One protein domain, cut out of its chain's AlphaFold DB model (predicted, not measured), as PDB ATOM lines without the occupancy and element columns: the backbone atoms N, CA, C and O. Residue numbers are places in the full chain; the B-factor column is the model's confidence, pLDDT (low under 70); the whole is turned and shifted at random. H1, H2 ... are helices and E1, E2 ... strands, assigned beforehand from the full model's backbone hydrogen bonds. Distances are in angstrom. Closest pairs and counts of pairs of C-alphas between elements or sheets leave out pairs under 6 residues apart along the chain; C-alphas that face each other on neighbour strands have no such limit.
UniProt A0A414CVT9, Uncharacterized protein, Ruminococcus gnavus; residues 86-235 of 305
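AT A GLANCE: This is residues 86 to 235 of the 305 residues of an uncharacterized protein of Ruminococcus gnavus (UniProt A0A414CVT9). Three helices, H4, H6 and H7, lie side by side in an up-and-down bundle; H1 packs on H6, while H2 crosses H4 steeply and H3 also packs on H4. Where H4 ends, a small sheet follows, and H8 packs over one face of it. The printed part has 150 residues with eight named helices and three named strands, in the order H1 H2 H3 H4 E1 E2 H5 H6 H7 H8 E3; the sheet runs E1 E2 E3, antiparallel, and the class is mostly helix. The whole is compact, with a radius of gyration of the C-alphas of 14.7 A, and rounded, spanning 42 by 36 by 26 A.

HOW THE PARTS SIT: Start at H1, residues 90 to 99, which touches residues 186 to 193 of H6, residues 182 to 197, at a steep tilt of 44 degrees; their closest C-alphas, Phe 97 and Ile 186, are 6.2 A apart. Next, residues 117 to 124 of H2, residues 107 to 126, touch H4, residues 152 to 164, at a steep tilt of 58 degrees, closest at C-alphas Leu 120 and Phe 161, 6.1 A. H3, residues 128 to 135, touches H4, closest at C-alphas Ser 134 and Ser 158, 4.7 A. H4 and H7, residues 203 to 216, run the same way at a shallow tilt of 7 degrees, touching closest at C-alphas Cys 163 and Glu 214, 5.1 A. H6 and H7 form a helical hairpin, closest at C-alphas Ile 195 and Tyr 206, 6.5 A. E1, residues 165 to 168, and E2, residues 171 to 175, form a hairpin; look for N 166 and O 173 at 2.9 A. E2 and E3, residues 230 to 232, have N 174 and O 231 at 2.8 A. H8, residues 218 to 226, is on the sheet at a height of 9.0 A, and touches H5, residues 176 to 180, closest at C-alphas Ala 224 and Ile 177, 6.3 A. In the eight named helices every O i to N i+4 pair is within hydrogen-bond range.

IN THESE COORDINATES: Find C-alpha 90 at (92.581, 147.400, 141.346), where H1 begins. H2 covers 28.6 A, H4 18.2 A, H6 21.9 A and H7 20.3 A from first to last C-alpha. E3 ends at C-alpha 232, (81.888, 151.719, 122.256).

THE WHOLE: The two C-alphas farthest apart, Lys 104 and Ser 145, are 44.7 A apart. The printed part has no cut. The link from H3 to H4 is long, with 16 residues. Residues 137 to 147 and 233 to 235 have pLDDT under 70.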
ATOM      1  N   ASP A  86      89.469 154.193 141.644       90.12
ATOM      2  CA  ASP A  86      90.830 154.696 141.549       90.12
ATOM      3  C   ASP A  86      91.819 153.534 141.358       90.12
ATOM      4  O   ASP A  86      91.429 152.371 141.231       90.12
ATOM      5  N   THR A  87      93.113 153.843 141.315       88.88
ATOM      6  CA  THR A  87      94.165 152.834 141.160       88.88
ATOM      7  C   THR A  87      94.278 151.885 142.358       88.88
ATOM      8  O   THR A  87      94.679 150.735 142.184       88.88
ATOM      9  N   LYS A  88      93.874 152.305 143.564       89.69
ATOM     10  CA  LYS A  88      93.905 151.462 144.777       89.69
ATOM     11  C   LYS A  88      92.862 150.350 144.715       89.69
ATOM     12  O   LYS A  88      93.089 149.235 145.191       89.69
ATOM     13  N   SER A  89      91.759 150.632 144.028       89.81
ATOM     14  CA  SER A  89      90.654 149.705 143.806       89.81
ATOM     15  C   SER A  89      91.030 148.504 142.917       89.81
ATOM     16  O   SER A  89      90.281 147.531 142.866       89.81
ATOM     17  N   PHE A  90      92.175 148.514 142.217       92.19
ATOM     18  CA  PHE A  90      92.581 147.400 141.346       92.19
ATOM     19  C   PHE A  90      92.738 146.077 142.090       92.19
ATOM     20  O   PHE A  90      92.280 145.053 141.588       92.19
ATOM     21  N   SER A  91      93.294 146.107 143.302       89.94
ATOM     22  CA  SER A  91      93.441 144.915 144.148       89.94
ATOM     23  C   SER A  91      92.101 144.203 144.379       89.94
ATOM     24  O   SER A  91      92.007 142.984 144.256       89.94
ATOM     25  N   VAL A  92      91.037 144.979 144.612       91.25
ATOM     26  CA  VAL A  92      89.671 144.489 144.814       91.25
ATOM     27  C   VAL A  92      89.130 143.787 143.566       91.25
ATOM     28  O   VAL A  92      88.549 142.701 143.657       91.25
ATOM     29  N   PHE A  93      89.317 144.384 142.387       94.06
ATOM     30  CA  PHE A  93      88.861 143.786 141.131       94.06
ATOM     31  C   PHE A  93      89.660 142.535 140.760       94.06
ATOM     32  O   PHE A  93      89.072 141.546 140.318       94.06
ATOM     33  N   PHE A  94      90.979 142.561 140.944       94.06
ATOM     34  CA  PHE A  94      91.856 141.439 140.611       94.06
ATOM     35  C   PHE A  94      91.545 140.214 141.469       94.06
ATOM     36  O   PHE A  94      91.290 139.143 140.914       94.06
ATOM     37  N   ASP A  95      91.408 140.395 142.788       90.94
ATOM     38  CA  ASP A  95      90.990 139.335 143.711       90.94
ATOM     39  C   ASP A  95      89.647 138.715 143.286       90.94
ATOM     40  O   ASP A  95      89.513 137.489 143.187       90.94
ATOM     41  N   TYR A  96      88.661 139.553 142.947       92.75
ATOM     42  CA  TYR A  96      87.363 139.080 142.473       92.75
ATOM     43  C   TYR A  96      87.476 138.243 141.192       92.75
ATOM     44  O   TYR A  96      86.949 137.127 141.134       92.75
ATOM     45  N   PHE A  97      88.154 138.749 140.157       93.69
ATOM     46  CA  PHE A  97      88.262 138.045 138.877       93.69
ATOM     47  C   PHE A  97      89.065 136.748 139.004       93.69
ATOM     48  O   PHE A  97      88.648 135.722 138.460       93.69
ATOM     49  N   THR A  98      90.143 136.748 139.790       87.25
ATOM     50  CA  THR A  98      90.934 135.549 140.089       87.25
ATOM     51  C   THR A  98      90.091 134.487 140.807       87.25
ATOM     52  O   THR A  98      90.081 133.328 140.383       87.25
ATOM     53  N   LYS A  99      89.274 134.867 141.801       90.12
ATOM     54  CA  LYS A  99      88.330 133.957 142.491       90.12
ATOM     55  C   LYS A  99      87.219 133.406 141.598       90.12
ATOM     56  O   LYS A  99      86.549 132.443 141.989       90.12
ATOM     57  N   MET A 100      86.981 134.016 140.439       88.75
ATOM     58  CA  MET A 100      85.986 133.584 139.455       88.75
ATOM     59  C   MET A 100      86.558 132.636 138.395       88.75
ATOM     60  O   MET A 100      85.797 132.131 137.569       88.75
ATOM     61  N   LYS A 101      87.863 132.339 138.411       88.00
ATOM     62  CA  LYS A 101      88.472 131.359 137.501       88.00
ATOM     63  C   LYS A 101      87.816 129.982 137.666       88.00
ATOM     64  O   LYS A 101      87.613 129.515 138.781       88.00
ATOM     65  N   GLY A 102      87.430 129.361 136.550       83.69
ATOM     66  CA  GLY A 102      86.746 128.060 136.532       83.69
ATOM     67  C   GLY A 102      85.292 128.066 137.030       83.69
ATOM     68  O   GLY A 102      84.631 127.033 136.980       83.69
ATOM     69  N   LYS A 103      84.754 129.209 137.486       86.62
ATOM     70  CA  LYS A 103      83.356 129.314 137.934       86.62
ATOM     71  C   LYS A 103      82.421 129.665 136.782       86.62
ATOM     72  O   LYS A 103      82.781 130.419 135.875       86.62
ATOM     73  N   LYS A 104      81.180 129.169 136.865       82.69
ATOM     74  CA  LYS A 104      80.118 129.462 135.896       82.69
ATOM     75  C   LYS A 104      79.808 130.961 135.867       82.69
ATOM     76  O   LYS A 104      79.616 131.594 136.906       82.69
ATOM     77  N   LYS A 105      79.718 131.508 134.655       77.94
ATOM     78  CA  LYS A 105      79.371 132.910 134.402       77.94
ATOM     79  C   LYS A 105      77.920 133.173 134.793       77.94
ATOM     80  O   LYS A 105      77.034 132.377 134.490       77.94
ATOM     81  N   ASN A 106      77.683 134.322 135.409       77.50
ATOM     82  CA  ASN A 106      76.349 134.866 135.634       77.50
ATOM     83  C   ASN A 106      76.334 136.359 135.276       77.50
ATOM     84  O   ASN A 106      77.376 136.962 135.016       77.50
ATOM     85  N   PHE A 107      75.151 136.967 135.254       80.12
ATOM     86  CA  PHE A 107      75.011 138.394 134.946       80.12
ATOM     87  C   PHE A 107      75.767 139.298 135.930       80.12
ATOM     88  O   PHE A 107      76.317 140.314 135.517       80.12
ATOM     89  N   VAL A 108      75.888 138.884 137.196       84.50
ATOM     90  CA  VAL A 108      76.670 139.597 138.221       84.50
ATOM     91  C   VAL A 108      78.134 139.728 137.801       84.50
ATOM     92  O   VAL A 108      78.689 140.818 137.854       84.50
ATOM     93  N   TYR A 109      78.750 138.642 137.325       88.56
ATOM     94  CA  TYR A 109      80.127 138.658 136.828       88.56
ATOM     95  C   TYR A 109      80.317 139.668 135.693       88.56
ATOM     96  O   TYR A 109      81.276 140.441 135.700       88.56
ATOM     97  N   TYR A 110      79.388 139.688 134.734       87.31
ATOM     98  CA  TYR A 110      79.456 140.621 133.615       87.31
ATOM     99  C   TYR A 110      79.268 142.069 134.054       87.31
ATOM    100  O   TYR A 110      80.048 142.897 133.606       87.31
ATOM    101  N   GLU A 111      78.334 142.365 134.961       88.12
ATOM    102  CA  GLU A 111      78.129 143.717 135.504       88.12
ATOM    103  C   GLU A 111      79.387 144.248 136.207       88.12
ATOM    104  O   GLU A 111      79.742 145.416 136.052       88.12
ATOM    105  N   ILE A 112      80.105 143.392 136.937       91.88
ATOM    106  CA  ILE A 112      81.347 143.774 137.623       91.88
ATOM    107  C   ILE A 112      82.476 144.030 136.622       91.88
ATOM    108  O   ILE A 112      83.181 145.033 136.745       91.88
ATOM    109  N   LYS A 113      82.625 143.183 135.592       92.94
ATOM    110  CA  LYS A 113      83.550 143.455 134.474       92.94
ATOM    111  C   LYS A 113      83.244 144.780 133.798       92.94
ATOM    112  O   LYS A 113      84.146 145.514 133.414       92.94
ATOM    113  N   ASP A 114      81.966 145.060 133.640       90.75
ATOM    114  CA  ASP A 114      81.457 146.279 133.059       90.75
ATOM    115  C   ASP A 114      81.848 147.496 133.912       90.75
ATOM    116  O   ASP A 114      82.441 148.430 133.383       90.75
ATOM    117  N   ILE A 115      81.595 147.476 135.227       92.31
ATOM    118  CA  ILE A 115      82.039 148.531 136.155       92.31
ATOM    119  C   ILE A 115      83.554 148.736 136.064       92.31
ATOM    120  O   ILE A 115      83.992 149.874 135.914       92.31
ATOM    121  N   PHE A 116      84.338 147.654 136.092       94.88
ATOM    122  CA  PHE A 116      85.794 147.719 135.967       94.88
ATOM    123  C   PHE A 116      86.223 148.420 134.675       94.88
ATOM    124  O   PHE A 116      86.998 149.373 134.702       94.88
ATOM    125  N   MET A 117      85.668 148.000 133.535       93.56
ATOM    126  CA  MET A 117      85.987 148.595 132.243       93.56
ATOM    127  C   MET A 117      85.593 150.081 132.175       93.56
ATOM    128  O   MET A 117      86.395 150.907 131.743       93.56
ATOM    129  N   TYR A 118      84.390 150.453 132.630       91.50
ATOM    130  CA  TYR A 118      83.955 151.858 132.682       91.50
ATOM    131  C   TYR A 118      84.772 152.710 133.648       91.50
ATOM    132  O   TYR A 118      85.016 153.882 133.355       91.50
ATOM    133  N   GLY A 119      85.257 152.129 134.740       92.50
ATOM    134  CA  GLY A 119      86.201 152.799 135.618       92.50
ATOM    135  C   GLY A 119      87.573 153.000 134.979       92.50
ATOM    136  O   GLY A 119      88.119 154.092 135.103       92.50
ATOM    137  N   LEU A 120      88.090 152.051 134.185       93.75
ATOM    138  CA  LEU A 120      89.294 152.296 133.373       93.75
ATOM    139  C   LEU A 120      89.078 153.441 132.367       93.75
ATOM    140  O   LEU A 120      89.929 154.319 132.244       93.75
ATOM    141  N   TRP A 121      87.917 153.489 131.698       91.44
ATOM    142  CA  TRP A 121      87.558 154.617 130.825       91.44
ATOM    143  C   TRP A 121      87.554 155.950 131.570       91.44
ATOM    144  O   TRP A 121      88.022 156.946 131.020       91.44
ATOM    145  N   GLN A 122      86.997 155.981 132.781       90.75
ATOM    146  CA  GLN A 122      86.956 157.184 133.601       90.75
ATOM    147  C   GLN A 122      88.362 157.593 134.049       90.75
ATOM    148  O   GLN A 122      88.700 158.764 133.934       90.75
ATOM    149  N   LEU A 123      89.190 156.652 134.517       90.69
ATOM    150  CA  LEU A 123      90.566 156.916 134.948       90.69
ATOM    151  C   LEU A 123      91.403 157.518 133.822       90.69
ATOM    152  O   LEU A 123      92.078 158.520 134.041       90.69
ATOM    153  N   LYS A 124      91.269 156.981 132.605       88.81
ATOM    154  CA  LYS A 124      91.869 157.557 131.400       88.81
ATOM    155  C   LYS A 124      91.482 159.028 131.208       88.81
ATOM    156  O   LYS A 124      92.322 159.842 130.853       88.81
ATOM    157  N   ASP A 125      90.208 159.368 131.407       87.44
ATOM    158  CA  ASP A 125      89.692 160.733 131.218       87.44
ATOM    159  C   ASP A 125      90.055 161.699 132.369       87.44
ATOM    160  O   ASP A 125      89.836 162.900 132.226       87.44
ATOM    161  N   LYS A 126      90.614 161.224 133.497       85.88
ATOM    162  CA  LYS A 126      90.974 162.084 134.645       85.88
ATOM    163  C   LYS A 126      92.241 162.920 134.416       85.88
ATOM    164  O   LYS A 126      92.375 163.967 135.039       85.88
ATOM    165  N   ASN A 127      93.162 162.470 133.561       82.75
ATOM    166  CA  ASN A 127      94.439 163.141 133.299       82.75
ATOM    167  C   ASN A 127      94.707 163.181 131.779       82.75
ATOM    168  O   ASN A 127      94.718 162.119 131.154       82.75
ATOM    169  N   PRO A 128      94.959 164.361 131.174       84.94
ATOM    170  CA  PRO A 128      95.263 164.484 129.747       84.94
ATOM    171  C   PRO A 128      96.414 163.589 129.270       84.94
ATOM    172  O   PRO A 128      96.309 162.992 128.202       84.94
ATOM    173  N   TYR A 129      97.465 163.424 130.079       83.19
ATOM    174  CA  TYR A 129      98.598 162.557 129.741       83.19
ATOM    175  C   TYR A 129      98.206 161.077 129.754       83.19
ATOM    176  O   TYR A 129      98.611 160.320 128.877       83.19
ATOM    177  N   LEU A 130      97.358 160.653 130.701       84.81
ATOM    178  CA  LEU A 130      96.824 159.285 130.704       84.81
ATOM    179  C   LEU A 130      95.924 159.028 129.509       84.81
ATOM    180  O   LEU A 130      95.952 157.930 128.953       84.81
ATOM    181  N   LYS A 131      95.145 160.032 129.103       87.31
ATOM    182  CA  LYS A 131      94.313 159.946 127.910       87.31
ATOM    183  C   LYS A 131      95.155 159.719 126.665       87.31
ATOM    184  O   LYS A 131      94.883 158.767 125.943       87.31
ATOM    185  N   GLU A 132      96.175 160.543 126.464       84.94
ATOM    186  CA  GLU A 132      97.105 160.420 125.343       84.94
ATOM    187  C   GLU A 132      97.731 159.021 125.303       84.94
ATOM    188  O   GLU A 132      97.578 158.292 124.327       84.94
ATOM    189  N   ILE A 133      98.318 158.584 126.416       84.56
ATOM    190  CA  ILE A 133      98.994 157.288 126.531       84.56
ATOM    191  C   ILE A 133      98.042 156.115 126.297       84.56
ATOM    192  O   ILE A 133      98.406 155.118 125.678       84.56
ATOM    193  N   SER A 134      96.817 156.200 126.802       84.75
ATOM    194  CA  SER A 134      95.812 155.141 126.661       84.75
ATOM    195  C   SER A 134      95.223 155.036 125.256       84.75
ATOM    196  O   SER A 134      94.614 154.019 124.928       84.75
ATOM    197  N   GLU A 135      95.330 156.094 124.456       84.56
ATOM    198  CA  GLU A 135      94.738 156.187 123.121       84.56
ATOM    199  C   GLU A 135      95.748 155.967 121.989       84.56
ATOM    200  O   GLU A 135      95.331 155.825 120.839       84.56
ATOM    201  N   GLN A 136      97.043 155.893 122.303       79.62
ATOM    202  CA  GLN A 136      98.079 155.508 121.348       79.62
ATOM    203  C   GLN A 136      97.948 154.032 120.945       79.62
ATOM    204  O   GLN A 136      97.791 153.143 121.788       79.62
ATOM    205  N   GLU A 137      98.010 153.775 119.635       64.75
ATOM    206  CA  GLU A 137      97.911 152.427 119.061       64.75
ATOM    207  C   GLU A 137      99.233 151.658 119.164       64.75
ATOM    208  O   GLU A 137      99.227 150.450 119.413       64.75
ATOM    209  N   GLU A 138     100.360 152.365 119.061       63.06
ATOM    210  CA  GLU A 138     101.700 151.813 119.225       63.06
ATOM    211  C   GLU A 138     102.332 152.308 120.527       63.06
ATOM    212  O   GLU A 138     102.256 153.480 120.882       63.06
ATOM    213  N   CYS A 139     102.981 151.394 121.250       57.22
ATOM    214  CA  CYS A 139     103.658 151.664 122.518       57.22
ATOM    215  C   CYS A 139     105.032 152.328 122.275       57.22
ATOM    216  O   CYS A 139     106.060 151.826 122.731       57.22
ATOM    217  N   ILE A 140     105.073 153.412 121.496       56.75
ATOM    218  CA  ILE A 140     106.286 154.205 121.249       56.75
ATOM    219  C   ILE A 140     106.275 155.358 122.250       56.75
ATOM    220  O   ILE A 140     105.875 156.477 121.945       56.75
ATOM    221  N   PHE A 141     106.671 155.065 123.487       60.69
ATOM    222  CA  PHE A 141     106.740 156.071 124.540       60.69
ATOM    223  C   PHE A 141     108.176 156.541 124.734       60.69
ATOM    224  O   PHE A 141     109.038 155.752 125.127       60.69
ATOM    225  N   ASP A 142     108.413 157.842 124.563       61.53
ATOM    226  CA  ASP A 142     109.531 158.502 125.232       61.53
ATOM    227  C   ASP A 142     109.191 158.620 126.722       61.53
ATOM    228  O   ASP A 142     108.593 159.592 127.193       61.53
ATOM    229  N   TYR A 143     109.507 157.563 127.464       60.88
ATOM    230  CA  TYR A 143     109.143 157.435 128.865       60.88
ATOM    231  C   TYR A 143     109.729 158.550 129.746       60.88
ATOM    232  O   TYR A 143     109.092 158.981 130.714       60.88
ATOM    233  N   ASP A 144     110.912 159.060 129.400       62.53
ATOM    234  CA  ASP A 144     111.566 160.119 130.164       62.53
ATOM    235  C   ASP A 144     110.757 161.423 130.160       62.53
ATOM    236  O   ASP A 144     110.772 162.151 131.155       62.53
ATOM    237  N   SER A 145     109.962 161.657 129.112       65.62
ATOM    238  CA  SER A 145     109.061 162.810 128.992       65.62
ATOM    239  C   SER A 145     107.750 162.692 129.802       65.62
ATOM    240  O   SER A 145     107.051 163.695 130.019       65.62
ATOM    241  N   ILE A 146     107.418 161.480 130.273       64.88
ATOM    242  CA  ILE A 146     106.121 161.111 130.872       64.88
ATOM    243  C   ILE A 146     106.246 160.725 132.357       64.88
ATOM    244  O   ILE A 146     105.305 160.935 133.125       64.88
ATOM    245  N   LYS A 147     107.406 160.218 132.800       66.56
ATOM    246  CA  LYS A 147     107.630 159.682 134.161       66.56
ATOM    247  C   LYS A 147     107.328 160.643 135.315       66.56
ATOM    248  O   LYS A 147     107.103 160.202 136.434       66.56
ATOM    249  N   THR A 148     107.359 161.951 135.066       70.44
ATOM    250  CA  THR A 148     107.068 162.992 136.068       70.44
ATOM    251  C   THR A 148     105.590 163.382 136.123       70.44
ATOM    252  O   THR A 148     105.193 164.132 137.011       70.44
ATOM    253  N   LYS A 149     104.771 162.890 135.183       80.00
ATOM    254  CA  LYS A 149     103.380 163.323 134.964       80.00
ATOM    255  C   LYS A 149     102.336 162.264 135.318       80.00
ATOM    256  O   LYS A 149     101.156 162.599 135.406       80.00
ATOM    257  N   ILE A 150     102.757 161.010 135.490       81.25
ATOM    258  CA  ILE A 150     101.903 159.869 135.841       81.25
ATOM    259  C   ILE A 150     102.634 158.934 136.809       81.25
ATOM    260  O   ILE A 150     103.859 158.815 136.755       81.25
ATOM    261  N   ASN A 151     101.895 158.247 137.680       85.75
ATOM    262  CA  ASN A 151     102.459 157.203 138.542       85.75
ATOM    263  C   ASN A 151     102.389 155.800 137.896       85.75
ATOM    264  O   ASN A 151     101.799 155.606 136.828       85.75
ATOM    265  N   LYS A 152     103.022 154.804 138.537       86.44
ATOM    266  CA  LYS A 152     103.109 153.422 138.026       86.44
ATOM    267  C   LYS A 152     101.730 152.795 137.843       86.44
ATOM    268  O   LYS A 152     101.473 152.148 136.831       86.44
ATOM    269  N   GLU A 153     100.841 152.991 138.803       89.25
ATOM    270  CA  GLU A 153      99.513 152.397 138.806       89.25
ATOM    271  C   GLU A 153      98.600 153.040 137.756       89.25
ATOM    272  O   GLU A 153      97.787 152.362 137.131       89.25
ATOM    273  N   GLU A 154      98.756 154.335 137.495       89.81
ATOM    274  CA  GLU A 154      98.088 155.028 136.395       89.81
ATOM    275  C   GLU A 154      98.613 154.565 135.025       89.81
ATOM    276  O   GLU A 154      97.836 154.394 134.076       89.81
ATOM    277  N   PHE A 155      99.916 154.285 134.914       88.50
ATOM    278  CA  PHE A 155     100.473 153.648 133.722       88.50
ATOM    279  C   PHE A 155      99.898 152.239 133.524       88.50
ATOM    280  O   PHE A 155      99.474 151.899 132.417       88.50
ATOM    281  N   LEU A 156      99.810 151.437 134.591       91.81
ATOM    282  CA  LEU A 156      99.170 150.117 134.571       91.81
ATOM    283  C   LEU A 156      97.714 150.215 134.110       91.81
ATOM    284  O   LEU A 156      97.286 149.433 133.264       91.81
ATOM    285  N   ALA A 157      96.969 151.200 134.622       93.19
ATOM    286  CA  ALA A 157      95.597 151.480 134.214       93.19
ATOM    287  C   ALA A 157      95.504 151.723 132.704       93.19
ATOM    288  O   ALA A 157      94.656 151.137 132.030       93.19
ATOM    289  N   SER A 158      96.411 152.546 132.176       91.38
ATOM    290  CA  SER A 158      96.480 152.891 130.754       91.38
ATOM    291  C   SER A 158      96.869 151.688 129.892       91.38
ATOM    292  O   SER A 158      96.289 151.469 128.831       91.38
ATOM    293  N   SER A 159      97.802 150.859 130.365       92.00
ATOM    294  CA  SER A 159      98.195 149.618 129.695       92.00
ATOM    295  C   SER A 159      97.051 148.605 129.644       92.00
ATOM    296  O   SER A 159      96.726 148.100 128.569       92.00
ATOM    297  N   MET A 160      96.378 148.360 130.775       95.00
ATOM    298  CA  MET A 160      95.176 147.521 130.828       95.00
ATOM    299  C   MET A 160      94.105 148.044 129.877       95.00
ATOM    300  O   MET A 160      93.511 147.277 129.119       95.00
ATOM    301  N   PHE A 161      93.880 149.357 129.893       93.88
ATOM    302  CA  PHE A 161      92.919 150.007 129.025       93.88
ATOM    303  C   PHE A 161      93.248 149.771 127.551       93.88
ATOM    304  O   PHE A 161      92.385 149.285 126.816       93.88
ATOM    305  N   ARG A 162      94.495 150.022 127.129       92.06
ATOM    306  CA  ARG A 162      94.950 149.698 125.775       92.06
ATOM    307  C   ARG A 162      94.709 148.233 125.483       92.06
ATOM    308  O   ARG A 162      94.087 147.941 124.477       92.06
ATOM    309  N   CYS A 163      95.163 147.303 126.320       92.75
ATOM    310  CA  CYS A 163      95.026 145.862 126.084       92.75
ATOM    311  C   CYS A 163      93.563 145.432 125.846       92.75
ATOM    312  O   CYS A 163      93.284 144.643 124.943       92.75
ATOM    313  N   LEU A 164      92.625 145.996 126.610       94.19
ATOM    314  CA  LEU A 164      91.207 145.620 126.615       94.19
ATOM    315  C   LEU A 164      90.339 146.410 125.617       94.19
ATOM    316  O   LEU A 164      89.132 146.157 125.514       94.19
ATOM    317  N   THR A 165      90.919 147.354 124.876       92.62
ATOM    318  CA  THR A 165      90.206 148.208 123.917       92.62
ATOM    319  C   THR A 165      90.900 148.252 122.556       92.62
ATOM    320  O   THR A 165      92.029 147.789 122.385       92.62
ATOM    321  N   PHE A 166      90.191 148.757 121.552       89.62
ATOM    322  CA  PHE A 166      90.742 149.054 120.234       89.62
ATOM    323  C   PHE A 166      90.052 150.280 119.638       89.62
ATOM    324  O   PHE A 166      88.928 150.617 120.019       89.62
ATOM    325  N   ARG A 167      90.714 150.940 118.689       85.62
ATOM    326  CA  ARG A 167      90.160 152.059 117.929       85.62
ATOM    327  C   ARG A 167      89.814 151.598 116.513       85.62
ATOM    328  O   ARG A 167      90.523 150.783 115.934       85.62
ATOM    329  N   LYS A 168      88.690 152.079 115.984       81.31
ATOM    330  CA  LYS A 168      88.287 151.913 114.578       81.31
ATOM    331  C   LYS A 168      87.453 153.127 114.175       81.31
ATOM    332  O   LYS A 168      86.570 153.522 114.931       81.31
ATOM    333  N   ASN A 169      87.737 153.737 113.026       77.94
ATOM    334  CA  ASN A 169      87.010 154.910 112.514       77.94
ATOM    335  C   ASN A 169      86.879 156.041 113.561       77.94
ATOM    336  O   ASN A 169      85.792 156.560 113.793       77.94
ATOM    337  N   ASN A 170      87.973 156.372 114.260       75.62
ATOM    338  CA  ASN A 170      88.021 157.368 115.348       75.62
ATOM    339  C   ASN A 170      87.126 157.094 116.572       75.62
ATOM    340  O   ASN A 170      87.037 157.928 117.472       75.62
ATOM    341  N   VAL A 171      86.520 155.911 116.664       80.62
ATOM    342  CA  VAL A 171      85.727 155.489 117.819       80.62
ATOM    343  C   VAL A 171      86.501 154.448 118.624       80.62
ATOM    344  O   VAL A 171      87.170 153.569 118.080       80.62
ATOM    345  N   LEU A 172      86.420 154.564 119.948       85.94
ATOM    346  CA  LEU A 172      87.092 153.684 120.897       85.94
ATOM    347  C   LEU A 172      86.127 152.610 121.402       85.94
ATOM    348  O   LEU A 172      85.106 152.916 122.026       85.94
ATOM    349  N   TYR A 173      86.478 151.352 121.166       86.50
ATOM    350  CA  TYR A 173      85.658 150.188 121.464       86.50
ATOM    351  C   TYR A 173      86.293 149.317 122.540       86.50
ATOM    352  O   TYR A 173      87.499 149.078 122.564       86.50
ATOM    353  N   ARG A 174      85.451 148.741 123.396       91.06
ATOM    354  CA  ARG A 174      85.782 147.547 124.168       91.06
ATOM    355  C   ARG A 174      86.029 146.377 123.231       91.06
ATOM    356  O   ARG A 174      85.153 146.076 122.422       91.06
ATOM    357  N   ASN A 175      87.126 145.653 123.418       91.06
ATOM    358  CA  ASN A 175      87.372 144.412 122.693       91.06
ATOM    359  C   ASN A 175      86.416 143.303 123.187       91.06
ATOM    360  O   ASN A 175      86.588 142.790 124.296       91.06
ATOM    361  N   GLN A 176      85.402 142.924 122.391       88.38
ATOM    362  CA  GLN A 176      84.442 141.884 122.790       88.38
ATOM    363  C   GLN A 176      85.029 140.473 122.764       88.38
ATOM    364  O   GLN A 176      84.624 139.665 123.600       88.38
ATOM    365  N   ILE A 177      86.009 140.182 121.899       89.12
ATOM    366  CA  ILE A 177      86.705 138.881 121.877       89.12
ATOM    367  C   ILE A 177      87.302 138.598 123.255       89.12
ATOM    368  O   ILE A 177      87.097 137.528 123.834       89.12
ATOM    369  N   ILE A 178      88.002 139.587 123.813       92.00
ATOM    370  CA  ILE A 178      88.598 139.487 125.146       92.00
ATOM    371  C   ILE A 178      87.518 139.576 126.228       92.00
ATOM    372  O   ILE A 178      87.522 138.809 127.189       92.00
ATOM    373  N   PHE A 179      86.562 140.498 126.099       91.06
ATOM    374  CA  PHE A 179      85.561 140.717 127.139       91.06
ATOM    375  C   PHE A 179      84.613 139.519 127.335       91.06
ATOM    376  O   PHE A 179      84.235 139.212 128.466       91.06
ATOM    377  N   LEU A 180      84.225 138.803 126.283       88.56
ATOM    378  CA  LEU A 180      83.304 137.667 126.397       88.56
ATOM    379  C   LEU A 180      84.026 136.356 126.756       88.56
ATOM    380  O   LEU A 180      83.444 135.481 127.419       88.56
ATOM    381  N   ASN A 181      85.307 136.239 126.397       90.56
ATOM    382  CA  ASN A 181      86.157 135.121 126.787       90.56
ATOM    383  C   ASN A 181      86.678 135.305 128.227       90.56
ATOM    384  O   ASN A 181      87.591 136.079 128.499       90.56
ATOM    385  N   GLN A 182      86.078 134.580 129.174       89.00
ATOM    386  CA  GLN A 182      86.417 134.674 130.597       89.00
ATOM    387  C   GLN A 182      87.848 134.234 130.892       89.00
ATOM    388  O   GLN A 182      88.519 134.930 131.643       89.00
ATOM    389  N   GLU A 183      88.293 133.106 130.340       90.94
ATOM    390  CA  GLU A 183      89.636 132.580 130.600       90.94
ATOM    391  C   GLU A 183      90.680 133.584 130.140       90.94
ATOM    392  O   GLU A 183      91.505 134.021 130.937       90.94
ATOM    393  N   LYS A 184      90.535 134.068 128.905       92.75
ATOM    394  CA  LYS A 184      91.415 135.085 128.333       92.75
ATOM    395  C   LYS A 184      91.415 136.383 129.139       92.75
ATOM    396  O   LYS A 184      92.474 136.929 129.424       92.75
ATOM    397  N   PHE A 185      90.240 136.875 129.537       94.44
ATOM    398  CA  PHE A 185      90.152 138.072 130.372       94.44
ATOM    399  C   PHE A 185      90.848 137.875 131.722       94.44
ATOM    400  O   PHE A 185      91.636 138.722 132.123       94.44
ATOM    401  N   ILE A 186      90.585 136.761 132.411       94.38
ATOM    402  CA  ILE A 186      91.202 136.466 133.708       94.38
ATOM    403  C   ILE A 186      92.718 136.311 133.557       94.38
ATOM    404  O   ILE A 186      93.444 136.827 134.393       94.38
ATOM    405  N   GLU A 187      93.212 135.673 132.494       94.94
ATOM    406  CA  GLU A 187      94.651 135.584 132.218       94.94
ATOM    407  C   GLU A 187      95.309 136.957 132.076       94.94
ATOM    408  O   GLU A 187      96.375 137.182 132.649       94.94
ATOM    409  N   ILE A 188      94.674 137.876 131.341       95.56
ATOM    410  CA  ILE A 188      95.154 139.255 131.194       95.56
ATOM    411  C   ILE A 188      95.194 139.939 132.561       95.56
ATOM    412  O   ILE A 188      96.226 140.485 132.944       95.56
ATOM    413  N   ILE A 189      94.096 139.867 133.319       95.94
ATOM    414  CA  ILE A 189      94.005 140.473 134.652       95.94
ATOM    415  C   ILE A 189      95.067 139.902 135.600       95.94
ATOM    416  O   ILE A 189      95.769 140.667 136.249       95.94
ATOM    417  N   GLN A 190      95.254 138.580 135.630       95.12
ATOM    418  CA  GLN A 190      96.272 137.919 136.453       95.12
ATOM    419  C   GLN A 190      97.698 138.321 136.057       95.12
ATOM    420  O   GLN A 190      98.580 138.403 136.910       95.12
ATOM    421  N   ALA A 191      97.954 138.565 134.769       95.38
ATOM    422  CA  ALA A 191      99.252 139.047 134.315       95.38
ATOM    423  C   ALA A 191      99.539 140.467 134.833       95.38
ATOM    424  O   ALA A 191     100.643 140.726 135.307       95.38
ATOM    425  N   TYR A 192      98.543 141.356 134.812       95.50
ATOM    426  CA  TYR A 192      98.669 142.703 135.377       95.50
ATOM    427  C   TYR A 192      98.716 142.717 136.911       95.50
ATOM    428  O   TYR A 192      99.482 143.488 137.485       95.50
ATOM    429  N   GLU A 193      97.976 141.831 137.578       94.44
ATOM    430  CA  GLU A 193      98.031 141.642 139.033       94.44
ATOM    431  C   GLU A 193      99.450 141.295 139.498       94.44
ATOM    432  O   GLU A 193      99.960 141.906 140.433       94.44
ATOM    433  N   LYS A 194     100.138 140.387 138.791       93.31
ATOM    434  CA  LYS A 194     101.540 140.045 139.086       93.31
ATOM    435  C   LYS A 194     102.475 141.249 138.989       93.31
ATOM    436  O   LYS A 194     103.374 141.368 139.809       93.31
ATOM    437  N   ILE A 195     102.266 142.132 138.011       92.44
ATOM    438  CA  ILE A 195     103.064 143.358 137.859       92.44
ATOM    439  C   ILE A 195     102.797 144.323 139.019       92.44
ATOM    440  O   ILE A 195     103.735 144.925 139.532       92.44
ATOM    441  N   LEU A 196     101.532 144.466 139.430       90.31
ATOM    442  CA  LEU A 196     101.135 145.352 140.526       90.31
ATOM    443  C   LEU A 196     101.681 144.887 141.886       90.31
ATOM    444  O   LEU A 196     102.048 145.722 142.708       90.31
ATOM    445  N   LEU A 197     101.724 143.574 142.130       89.31
ATOM    446  CA  LEU A 197     102.190 142.990 143.395       89.31
ATOM    447  C   LEU A 197     103.721 142.907 143.517       89.31
ATOM    448  O   LEU A 197     104.233 142.707 144.619       89.31
ATOM    449  N   ASP A 198     104.448 143.062 142.410       87.19
ATOM    450  CA  ASP A 198     105.910 143.033 142.359       87.19
ATOM    451  C   ASP A 198     106.499 144.357 142.889       87.19
ATOM    452  O   ASP A 198     106.639 145.345 142.161       87.19
ATOM    453  N   LYS A 199     106.798 144.388 144.196       77.38
ATOM    454  CA  LYS A 199     107.285 145.585 144.909       77.38
ATOM    455  C   LYS A 199     108.711 145.989 144.527       77.38
ATOM    456  O   LYS A 199     109.041 147.169 144.638       77.38
ATOM    457  N   ASP A 200     109.512 145.042 144.048       77.38
ATOM    458  CA  ASP A 200     110.931 145.241 143.722       77.38
ATOM    459  C   ASP A 200     111.137 145.680 142.261       77.38
ATOM    460  O   ASP A 200     112.250 145.944 141.810       77.38
ATOM    461  N   ASN A 201     110.042 145.806 141.509       73.44
ATOM    462  CA  ASN A 201     110.056 146.079 140.084       73.44
ATOM    463  C   ASN A 201     110.519 147.518 139.785       73.44
ATOM    464  O   ASN A 201     109.819 148.513 140.061       73.44
ATOM    465  N   HIS A 202     111.690 147.638 139.154       76.50
ATOM    466  CA  HIS A 202     112.157 148.906 138.605       76.50
ATOM    467  C   HIS A 202     111.170 149.427 137.555       76.50
ATOM    468  O   HIS A 202     110.473 148.685 136.868       76.50
ATOM    469  N   LEU A 203     111.093 150.748 137.431       76.31
ATOM    470  CA  LEU A 203     110.083 151.422 136.620       76.31
ATOM    471  C   LEU A 203     110.127 151.022 135.134       76.31
ATOM    472  O   LEU A 203     109.089 150.766 134.532       76.31
ATOM    473  N   SER A 204     111.328 150.892 134.569       77.44
ATOM    474  CA  SER A 204     111.545 150.414 133.198       77.44
ATOM    475  C   SER A 204     111.086 148.966 132.999       77.44
ATOM    476  O   SER A 204     110.486 148.633 131.976       77.44
ATOM    477  N   GLU A 205     111.318 148.103 133.985       82.06
ATOM    478  CA  GLU A 205     110.893 146.706 133.954       82.06
ATOM    479  C   GLU A 205     109.369 146.575 134.081       82.06
ATOM    480  O   GLU A 205     108.751 145.806 133.342       82.06
ATOM    481  N   TYR A 206     108.747 147.393 134.933       84.69
ATOM    482  CA  TYR A 206     107.294 147.504 135.077       84.69
ATOM    483  C   TYR A 206     106.609 147.796 133.733       84.69
ATOM    484  O   TYR A 206     105.673 147.101 133.328       84.69
ATOM    485  N   ILE A 207     107.128 148.781 132.998       83.19
ATOM    486  CA  ILE A 207     106.625 149.187 131.679       83.19
ATOM    487  C   ILE A 207     106.853 148.093 130.644       83.19
ATOM    488  O   ILE A 207     105.943 147.747 129.891       83.19
ATOM    489  N   ARG A 208     108.054 147.507 130.624       85.75
ATOM    490  CA  ARG A 208     108.379 146.414 129.708       85.75
ATOM    491  C   ARG A 208     107.441 145.223 129.910       85.75
ATOM    492  O   ARG A 208     106.943 144.677 128.926       85.75
ATOM    493  N   LYS A 209     107.166 144.837 131.160       90.81
ATOM    494  CA  LYS A 209     106.215 143.763 131.495       90.81
ATOM    495  C   LYS A 209     104.802 144.100 130.997       90.81
ATOM    496  O   LYS A 209     104.173 143.248 130.373       90.81
ATOM    497  N   CYS A 210     104.339 145.340 131.177       90.50
ATOM    498  CA  CYS A 210     103.056 145.812 130.638       90.50
ATOM    499  C   CYS A 210     102.993 145.691 129.105       90.50
ATOM    500  O   CYS A 210     102.046 145.125 128.558       90.50
ATOM    501  N   TYR A 211     104.036 146.143 128.409       87.44
ATOM    502  CA  TYR A 211     104.115 146.072 126.951       87.44
ATOM    503  C   TYR A 211     104.116 144.632 126.419       87.44
ATOM    504  O   TYR A 211     103.462 144.334 125.419       87.44
ATOM    505  N   ILE A 212     104.809 143.712 127.097       91.12
ATOM    506  CA  ILE A 212     104.804 142.288 126.734       91.12
ATOM    507  C   ILE A 212     103.377 141.723 126.772       91.12
ATOM    508  O   ILE A 212     103.002 140.967 125.872       91.12
ATOM    509  N   ILE A 213     102.569 142.107 127.767       93.50
ATOM    510  CA  ILE A 213     101.157 141.707 127.843       93.50
ATOM    511  C   ILE A 213     100.376 142.290 126.662       93.50
ATOM    512  O   ILE A 213      99.708 141.544 125.951       93.50
ATOM    513  N   GLU A 214     100.491 143.594 126.401       91.06
ATOM    514  CA  GLU A 214      99.795 144.245 125.282       91.06
ATOM    515  C   GLU A 214     100.108 143.581 123.936       91.06
ATOM    516  O   GLU A 214      99.194 143.280 123.165       91.06
ATOM    517  N   LYS A 215     101.388 143.281 123.685       90.19
ATOM    518  CA  LYS A 215     101.847 142.615 122.464       90.19
ATOM    519  C   LYS A 215     101.347 141.174 122.363       90.19
ATOM    520  O   LYS A 215     100.969 140.738 121.280       90.19
ATOM    521  N   LYS A 216     101.296 140.432 123.476       93.38
ATOM    522  CA  LYS A 216     100.767 139.055 123.500       93.38
ATOM    523  C   LYS A 216      99.323 138.991 122.988       93.38
ATOM    524  O   LYS A 216      98.970 138.034 122.303       93.38
ATOM    525  N   TYR A 217      98.511 140.004 123.292       91.12
ATOM    526  CA  TYR A 217      97.093 140.060 122.922       91.12
ATOM    527  C   TYR A 217      96.801 140.989 121.724       91.12
ATOM    528  O   TYR A 217      95.639 141.280 121.442       91.12
ATOM    529  N   SER A 218      97.818 141.424 120.965       89.25
ATOM    530  CA  SER A 218      97.621 142.299 119.794       89.25
ATOM    531  C   SER A 218      96.808 141.620 118.686       89.25
ATOM    532  O   SER A 218      95.887 142.222 118.141       89.25
ATOM    533  N   ARG A 219      97.054 140.328 118.431       88.75
ATOM    534  CA  ARG A 219      96.304 139.537 117.438       88.75
ATOM    535  C   ARG A 219      94.809 139.477 117.744       88.75
ATOM    536  O   ARG A 219      93.990 139.502 116.832       88.75
ATOM    537  N   ASP A 220      94.441 139.425 119.024       89.31
ATOM    538  CA  ASP A 220      93.035 139.452 119.436       89.31
ATOM    539  C   ASP A 220      92.384 140.811 119.164       89.31
ATOM    540  O   ASP A 220      91.191 140.874 118.872       89.31
ATOM    541  N   LYS A 221      93.149 141.906 119.228       88.56
ATOM    542  CA  LYS A 221      92.665 143.226 118.808       88.56
ATOM    543  C   LYS A 221      92.514 143.314 117.301       88.56
ATOM    544  O   LYS A 221      91.461 143.733 116.843       88.56
ATOM    545  N   GLU A 222      93.518 142.885 116.543       88.81
ATOM    546  CA  GLU A 222      93.456 142.863 115.077       88.81
ATOM    547  C   GLU A 222      92.241 142.064 114.593       88.81
ATOM    548  O   GLU A 222      91.511 142.506 113.707       88.81
ATOM    549  N   ASN A 223      91.971 140.916 115.222       86.50
ATOM    550  CA  ASN A 223      90.798 140.105 114.921       86.50
ATOM    551  C   ASN A 223      89.482 140.826 115.279       86.50
ATOM    552  O   ASN A 223      88.533 140.805 114.496       86.50
ATOM    553  N   ALA A 224      89.428 141.513 116.425       85.25
ATOM    554  CA  ALA A 224      88.253 142.286 116.830       85.25
ATOM    555  C   ALA A 224      87.986 143.478 115.891       85.25
ATOM    556  O   ALA A 224      86.830 143.752 115.571       85.25
ATOM    557  N   ILE A 225      89.037 144.151 115.411       84.75
ATOM    558  CA  ILE A 225      88.952 145.252 114.440       84.75
ATOM    559  C   ILE A 225      88.405 144.745 113.100       84.75
ATOM    560  O   ILE A 225      87.490 145.359 112.535       84.75
ATOM    561  N   LYS A 226      88.940 143.618 112.606       83.00
ATOM    562  CA  LYS A 226      88.531 142.994 111.338       83.00
ATOM    563  C   LYS A 226      87.067 142.562 111.361       83.00
ATOM    564  O   LYS A 226      86.325 142.913 110.454       83.00
ATOM    565  N   ASN A 227      86.635 141.890 112.429       79.31
ATOM    566  CA  ASN A 227      85.282 141.329 112.531       79.31
ATOM    567  C   ASN A 227      84.259 142.264 113.197       79.31
ATOM    568  O   ASN A 227      83.137 141.847 113.472       79.31
ATOM    569  N   TYR A 228      84.646 143.508 113.497       71.38
ATOM    570  CA  TYR A 228      83.800 144.492 114.177       71.38
ATOM    571  C   TYR A 228      83.229 143.994 115.521       71.38
ATOM    572  O   TYR A 228      82.093 144.260 115.910       71.38
ATOM    573  N   GLU A 229      84.040 143.273 116.292       77.88
ATOM    574  CA  GLU A 229      83.647 142.755 117.605       77.88
ATOM    575  C   GLU A 229      83.961 143.774 118.714       77.88
ATOM    576  O   GLU A 229      84.740 143.526 119.641       77.88
ATOM    577  N   GLY A 230      83.358 144.962 118.595       80.69
ATOM    578  CA  GLY A 230      83.559 146.109 119.480       80.69
ATOM    579  C   GLY A 230      82.287 146.591 120.179       80.69
ATOM    580  O   GLY A 230      81.194 146.528 119.622       80.69
ATOM    581  N   LEU A 231      82.419 147.137 121.394       81.00
ATOM    582  CA  LEU A 231      81.354 147.941 122.023       81.00
ATOM    583  C   LEU A 231      81.915 149.281 122.492       81.00
ATOM    584  O   LEU A 231      82.740 149.316 123.404       81.00
ATOM    585  N   ALA A 232      81.483 150.372 121.873       78.25
ATOM    586  CA  ALA A 232      81.888 151.719 122.256       78.25
ATOM    587  C   ALA A 232      81.298 152.159 123.613       78.25
ATOM    588  O   ALA A 232      80.290 151.631 124.083       78.25
ATOM    589  N   LYS A 233      81.971 153.119 124.267       69.94
ATOM    590  CA  LYS A 233      81.654 153.600 125.632       69.94
ATOM    591  C   LYS A 233      80.261 154.230 125.719       69.94
ATOM    592  O   LYS A 233      79.468 153.842 126.573       69.94
ATOM    593  N   ASN A 234      79.994 155.187 124.835       60.41
ATOM    594  CA  ASN A 234      78.719 155.876 124.692       60.41
ATOM    595  C   ASN A 234      78.269 155.668 123.261       60.41
ATOM    596  O   ASN A 234      78.889 156.181 122.337       60.41
ATOM    597  N   ILE A 235      77.218 154.889 123.099       52.25
ATOM    598  CA  ILE A 235      76.637 154.642 121.798       52.25
ATOM    599  C   ILE A 235      75.220 155.199 121.861       52.25
ATOM    600  O   ILE A 235      74.444 154.802 122.747       52.25
TER     601      ILE A 235